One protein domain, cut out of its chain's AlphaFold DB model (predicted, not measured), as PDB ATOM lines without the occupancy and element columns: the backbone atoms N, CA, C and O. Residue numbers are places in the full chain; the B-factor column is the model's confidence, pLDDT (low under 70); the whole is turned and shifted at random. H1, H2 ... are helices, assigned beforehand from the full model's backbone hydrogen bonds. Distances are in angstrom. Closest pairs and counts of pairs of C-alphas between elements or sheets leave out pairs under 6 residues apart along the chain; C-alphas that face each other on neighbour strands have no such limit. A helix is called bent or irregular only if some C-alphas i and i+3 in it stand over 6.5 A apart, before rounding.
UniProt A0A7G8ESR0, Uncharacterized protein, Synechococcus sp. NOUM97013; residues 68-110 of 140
ATOM      1  N   ALA A  68     243.870 231.903 199.213       90.81
ATOM      2  CA  ALA A  68     244.129 232.888 200.256       90.81
ATOM      3  C   ALA A  68     245.614 232.848 200.630       90.81
ATOM      4  O   ALA A  68     246.140 231.796 200.986       90.81
ATOM      5  N   ILE A  69     246.286 233.992 200.522       92.56
ATOM      6  CA  ILE A  69     247.710 234.149 200.820       92.56
ATOM      7  C   ILE A  69     247.877 235.425 201.640       92.56
ATOM      8  O   ILE A  69     247.416 236.488 201.220       92.56
ATOM      9  N   SER A  70     248.551 235.327 202.786       91.69
ATOM     10  CA  SER A  70     248.940 236.498 203.569       91.69
ATOM     11  C   SER A  70     250.256 237.084 203.048       91.69
ATOM     12  O   SER A  70     251.114 236.382 202.499       91.69
ATOM     13  N   TYR A  71     250.428 238.394 203.216       90.88
ATOM     14  CA  TYR A  71     251.686 239.057 202.873       90.88
ATOM     15  C   TYR A  71     252.833 238.533 203.746       90.88
ATOM     16  O   TYR A  71     253.951 238.341 203.270       90.88
ATOM     17  N   GLU A  72     252.537 238.268 205.012       91.56
ATOM     18  CA  GLU A  72     253.461 237.776 206.020       91.56
ATOM     19  C   GLU A  72     254.016 236.401 205.647       91.56
ATOM     20  O   GLU A  72     255.235 236.226 205.628       91.56
ATOM     21  N   ASP A  73     253.153 235.451 205.276       92.94
ATOM     22  CA  ASP A  73     253.584 234.116 204.846       92.94
ATOM     23  C   ASP A  73     254.412 234.190 203.566       92.94
ATOM     24  O   ASP A  73     255.452 233.532 203.459       92.94
ATOM     25  N   PHE A  74     254.001 235.042 202.622       93.94
ATOM     26  CA  PHE A  74     254.741 235.251 201.385       93.94
ATOM     27  C   PHE A  74     256.136 235.819 201.640       93.94
ATOM     28  O   PHE A  74     257.111 235.349 201.066       93.94
ATOM     29  N   VAL A  75     256.272 236.804 202.522       93.75
ATOM     30  CA  VAL A  75     257.571 237.425 202.796       93.75
ATOM     31  C   VAL A  75     258.484 236.529 203.636       93.75
ATOM     32  O   VAL A  75     259.702 236.540 203.447       93.75
ATOM     33  N   LEU A  76     257.918 235.730 204.543       93.31
ATOM     34  CA  LEU A  76     258.677 234.770 205.346       93.31
ATOM     35  C   LEU A  76     259.089 233.535 204.541       93.31
ATOM     36  O   LEU A  76     260.188 233.018 204.735       93.31
ATOM     37  N   ASN A  77     258.227 233.074 203.632       94.38
ATOM     38  CA  ASN A  77     258.396 231.842 202.868       94.38
ATOM     39  C   ASN A  77     258.020 232.044 201.382       94.38
ATOM     40  O   ASN A  77     257.077 231.410 200.894       94.38
ATOM     41  N   PRO A  78     258.746 232.890 200.626       94.69
ATOM     42  CA  PRO A  78     258.339 233.310 199.279       94.69
ATOM     43  C   PRO A  78     258.280 232.165 198.278       94.69
ATOM     44  O   PRO A  78     257.310 232.051 197.535       94.69
ATOM     45  N   PHE A  79     259.272 231.274 198.313       94.56
ATOM     46  CA  PHE A  79     259.317 230.104 197.438       94.56
ATOM     47  C   PHE A  79     258.117 229.183 197.659       94.56
ATOM     48  O   PHE A  79     257.432 228.807 196.713       94.56
ATOM     49  N   HIS A  80     257.836 228.856 198.922       94.19
ATOM     50  CA  HIS A  80     256.727 227.979 199.278       94.19
ATOM     51  C   HIS A  80     255.378 228.599 198.902       94.19
ATOM     52  O   HIS A  80     254.548 227.956 198.267       94.19
ATOM     53  N   THR A  81     255.189 229.872 199.239       95.62
ATOM     54  CA  THR A  81     253.933 230.581 198.998       95.62
ATOM     55  C   THR A  81     253.669 230.797 197.506       95.62
ATOM     56  O   THR A  81     252.533 230.650 197.057       95.62
ATOM     57  N   LEU A  82     254.706 231.070 196.701       94.00
ATOM     58  CA  LEU A  82     254.570 231.112 195.241       94.00
ATOM     59  C   LEU A  82     254.278 229.738 194.651       94.00
ATOM     60  O   LEU A  82     253.468 229.660 193.735       94.00
ATOM     61  N   SER A  83     254.889 228.669 195.170       93.56
ATOM     62  CA  SER A  83     254.563 227.305 194.738       93.56
ATOM     63  C   SER A  83     253.075 227.023 194.920       93.56
ATOM     64  O   SER A  83     252.418 226.621 193.970       93.56
ATOM     65  N   ILE A  84     252.516 227.342 196.095       93.31
ATOM     66  CA  ILE A  84     251.078 227.187 196.368       93.31
ATOM     67  C   ILE A  84     250.237 227.985 195.364       93.31
ATOM     68  O   ILE A  84     249.258 227.468 194.827       93.31
ATOM     69  N   ALA A  85     250.615 229.235 195.083       93.38
ATOM     70  CA  ALA A  85     249.900 230.063 194.115       93.38
ATOM     71  C   ALA A  85     249.936 229.463 192.698       93.38
ATOM     72  O   ALA A  85     248.927 229.478 191.995       93.38
ATOM     73  N   LEU A  86     251.082 228.928 192.275       93.88
ATOM     74  CA  LEU A  86     251.262 228.320 190.956       93.88
ATOM     75  C   LEU A  86     250.525 226.989 190.820       93.88
ATOM     76  O   LEU A  86     249.900 226.758 189.784       93.88
ATOM     77  N   ASP A  87     250.553 226.158 191.860       92.88
ATOM     78  CA  ASP A  87     249.790 224.911 191.928       92.88
ATOM     79  C   ASP A  87     248.290 225.210 191.799       92.88
ATOM     80  O   ASP A  87     247.590 224.593 190.995       92.88
ATOM     81  N   HIS A  88     247.801 226.230 192.514       93.81
ATOM     82  CA  HIS A  88     246.405 226.672 192.441       93.81
ATOM     83  C   HIS A  88     246.016 227.197 191.054       93.81
ATOM     84  O   HIS A  88     244.901 226.972 190.583       93.81
ATOM     85  N   LEU A  89     246.940 227.877 190.371       92.75
ATOM     86  CA  LEU A  89     246.758 228.348 188.994       92.75
ATOM     87  C   LEU A  89     246.959 227.250 187.938       92.75
ATOM     88  O   LEU A  89     246.745 227.522 186.757       92.75
ATOM     89  N   GLN A  90     247.337 226.030 188.340       92.88
ATOM     90  CA  GLN A  90     247.655 224.906 187.449       92.88
ATOM     91  C   GLN A  90     248.813 225.224 186.485       92.88
ATOM     92  O   GLN A  90     248.804 224.835 185.318       92.88
ATOM     93  N   LEU A  91     249.809 225.967 186.978       92.44
ATOM     94  CA  LEU A  91     250.999 226.386 186.226       92.44
ATOM     95  C   LEU A  91     252.290 225.721 186.725       92.44
ATOM     96  O   LEU A  91     253.360 226.004 186.189       92.44
ATOM     97  N   SER A  92     252.202 224.843 187.724       88.38
ATOM     98  CA  SER A  92     253.340 224.155 188.350       88.38
ATOM     99  C   SER A  92     254.218 223.405 187.348       88.38
ATOM    100  O   SER A  92     255.439 223.475 187.422       88.38
ATOM    101  N   ASP A  93     253.603 222.760 186.356       90.06
ATOM    102  CA  ASP A  93     254.309 221.957 185.351       90.06
ATOM    103  C   ASP A  93     254.996 222.810 184.269       90.06
ATOM    104  O   ASP A  93     255.788 222.298 183.477       90.06
ATOM    105  N   LEU A  94     254.675 224.107 184.201       87.94
ATOM    106  CA  LEU A  94     255.201 225.035 183.196       87.94
ATOM    107  C   LEU A  94     256.414 225.824 183.692       87.94
ATOM    108  O   LEU A  94     257.093 226.443 182.874       87.94
ATOM    109  N   ILE A  95     256.667 225.827 185.001       86.69
ATOM    110  CA  ILE A  95     257.718 226.628 185.626       86.69
ATOM    111  C   ILE A  95     258.797 225.708 186.177       86.69
ATOM    112  O   ILE A  95     258.526 224.754 186.902       86.69
ATOM    113  N   ILE A  96     260.048 226.017 185.846       89.75
ATOM    114  CA  ILE A  96     261.194 225.264 186.353       89.75
ATOM    115  C   ILE A  96     261.489 225.737 187.782       89.75
ATOM    116  O   ILE A  96     261.462 226.935 188.067       89.75
ATOM    117  N   GLU A  97     261.821 224.813 188.688       88.38
ATOM    118  CA  GLU A  97     262.085 225.123 190.103       88.38
ATOM    119  C   GLU A  97     263.118 226.252 190.293       88.38
ATOM    120  O   GLU A  97     262.970 227.106 191.169       88.38
ATOM    121  N   ASP A  98     264.140 226.303 189.436       91.44
ATOM    122  CA  ASP A  98     265.166 227.345 189.459       91.44
ATOM    123  C   ASP A  98     264.604 228.742 189.146       91.44
ATOM    124  O   ASP A  98     265.017 229.722 189.768       91.44
ATOM    125  N   GLU A  99     263.629 228.856 188.240       91.06
ATOM    126  CA  GLU A  99     262.964 230.130 187.933       91.06
ATOM    127  C   GLU A  99     262.139 230.611 189.127       91.06
ATOM    128  O   GLU A  99     262.193 231.786 189.497       91.06
ATOM    129  N   LEU A 100     261.434 229.688 189.785       91.44
ATOM    130  CA  LEU A 100     260.679 229.972 191.003       91.44
ATOM    131  C   LEU A 100     261.602 230.427 192.142       91.44
ATOM    132  O   LEU A 100     261.317 231.403 192.847       91.44
ATOM    133  N   ARG A 101     262.746 229.756 192.302       92.19
ATOM    134  CA  ARG A 101     263.779 230.108 193.283       92.19
ATOM    135  C   ARG A 101     264.349 231.499 193.019       92.19
ATOM    136  O   ARG A 101     264.448 232.294 193.952       92.19
ATOM    137  N   MET A 102     264.639 231.811 191.758       92.62
ATOM    138  CA  MET A 102     265.107 233.130 191.319       92.62
ATOM    139  C   MET A 102     264.063 234.234 191.535       92.62
ATOM    140  O   MET A 102     264.401 235.328 191.993       92.62
ATOM    141  N   ALA A 103     262.784 233.970 191.261       90.25
ATOM    142  CA  ALA A 103     261.706 234.925 191.527       90.25
ATOM    143  C   ALA A 103     261.567 235.221 193.031       90.25
ATOM    144  O   ALA A 103     261.328 236.357 193.437       90.25
ATOM    145  N   SER A 104     261.790 234.203 193.862       92.56
ATOM    146  CA  SER A 104     261.655 234.291 195.318       92.56
ATOM    147  C   SER A 104     262.808 235.034 196.000       92.56
ATOM    148  O   SER A 104     262.615 235.599 197.073       92.56
ATOM    149  N   THR A 105     264.006 235.068 195.402       92.06
ATOM    150  CA  THR A 105     265.203 235.673 196.024       92.06
ATOM    151  C   THR A 105     265.114 237.178 196.279       92.06
ATOM    152  O   THR A 105     265.852 237.691 197.118       92.06
ATOM    153  N   PHE A 106     264.223 237.888 195.584       86.75
ATOM    154  CA  PHE A 106     264.035 239.335 195.745       86.75
ATOM    155  C   PHE A 106     263.021 239.703 196.834       86.75
ATOM    156  O   PHE A 106     262.777 240.884 197.085       86.75
ATOM    157  N   VAL A 107     262.416 238.705 197.480       89.88
ATOM    158  CA  VAL A 107     261.482 238.912 198.582       89.88
ATOM    159  C   VAL A 107     262.261 238.846 199.891       89.88
ATOM    160  O   VAL A 107     262.888 237.838 200.214       89.88
ATOM    161  N   HIS A 108     262.243 239.941 200.648       85.00
ATOM    162  CA  HIS A 108     263.063 240.090 201.845       85.00
ATOM    163  C   HIS A 108     262.204 240.171 203.102       85.00
ATOM    164  O   HIS A 108     261.351 241.047 203.223       85.00
ATOM    165  N   LYS A 109     262.508 239.324 204.094       82.81
ATOM    166  CA  LYS A 109     261.864 239.344 205.420       82.81
ATOM    167  C   LYS A 109     261.901 240.716 206.101       82.81
ATOM    168  O   LYS A 109     260.991 241.072 206.845       82.81
ATOM    169  N   ASP A 110     262.935 241.502 205.810       81.31
ATOM    170  CA  ASP A 110     263.160 242.818 206.408       81.31
ATOM    171  C   ASP A 110     262.078 243.839 205.994       81.31
ATOM    172  O   ASP A 110     261.896 244.858 206.671       81.31
TER     173      ASP A 110
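This is residues 68 to 110 of the 140 residues of an uncharacterized protein of Synechococcus sp. NOUM97013 (UniProt A0A7G8ESR0). Three helices make a flat zigzag: the short H1 runs to a corner, the longest helix H2 turns back from it, and H3 returns to the beginning of H2. H2 and H3 form a V that is closed where H3 ends beside the beginning of H2, with residues 89 to 96 linking its two open ends; H1 lies on the other side of H2 from H3. The printed part has 43 residues, with three named helices in the order H1, H2, H3 and no named strand; its class is all helix. It is compact, with a radius of gyration of the C-alphas of 10.2 A, and flat, with spans of 31 by 23 by 9 A.

Residues 68 to 70 precede H1, residues 71 to 76, and a tight link of one residue, Asn 77, leads to H2, residues 78 to 88. H1 and H2 touch only at the corner by this link, with 4 pairs of C-alphas within 8 A. The closest C-alphas of the two are those of Phe 74 and Thr 81, 5.3 A apart. Their lines stand at a steep tilt of 54 degrees, and they run opposite ways. A short link of 8 residues joins H2 to H3, residues 97 to 104. H2 and H3 touch, with 8 pairs of C-alphas within 8 A; the closest are those of Phe 79 and Ser 104, 5.2 A apart. These two helices also run opposite ways, at a steep tilt of 62 degrees, and their centres are 10.7 A apart. H1 and H3 are apart. In H1, H2 and H3 every O i to N i+4 pair is within hydrogen-bond range.

H1, residues 71 to 76, begins with C-alpha 71 at (251.686, 239.057, 202.873) and measures 8.6 A from first to last C-alpha. H2, residues 78 to 88, measures 15.3 A, from C-alpha 78 at (258.339, 233.310, 199.279) to C-alpha 88 at (246.405, 226.672, 192.441). H3, residues 97 to 104, measures 10.6 A and ends with C-alpha 104 at (261.655, 234.291, 195.318). No helix is bent or irregular.

The two C-alphas farthest apart are those of Asp 93, in the link from H2 to H3, and Asp 110, the last printed residue, at 30.9 A. The first and last printed C-alphas, those of Ala 68 and Asp 110, are 22.3 A apart. The printed part has no cut and no long link. The mean pLDDT of the printed part is 91.4, and no printed residue is under 70.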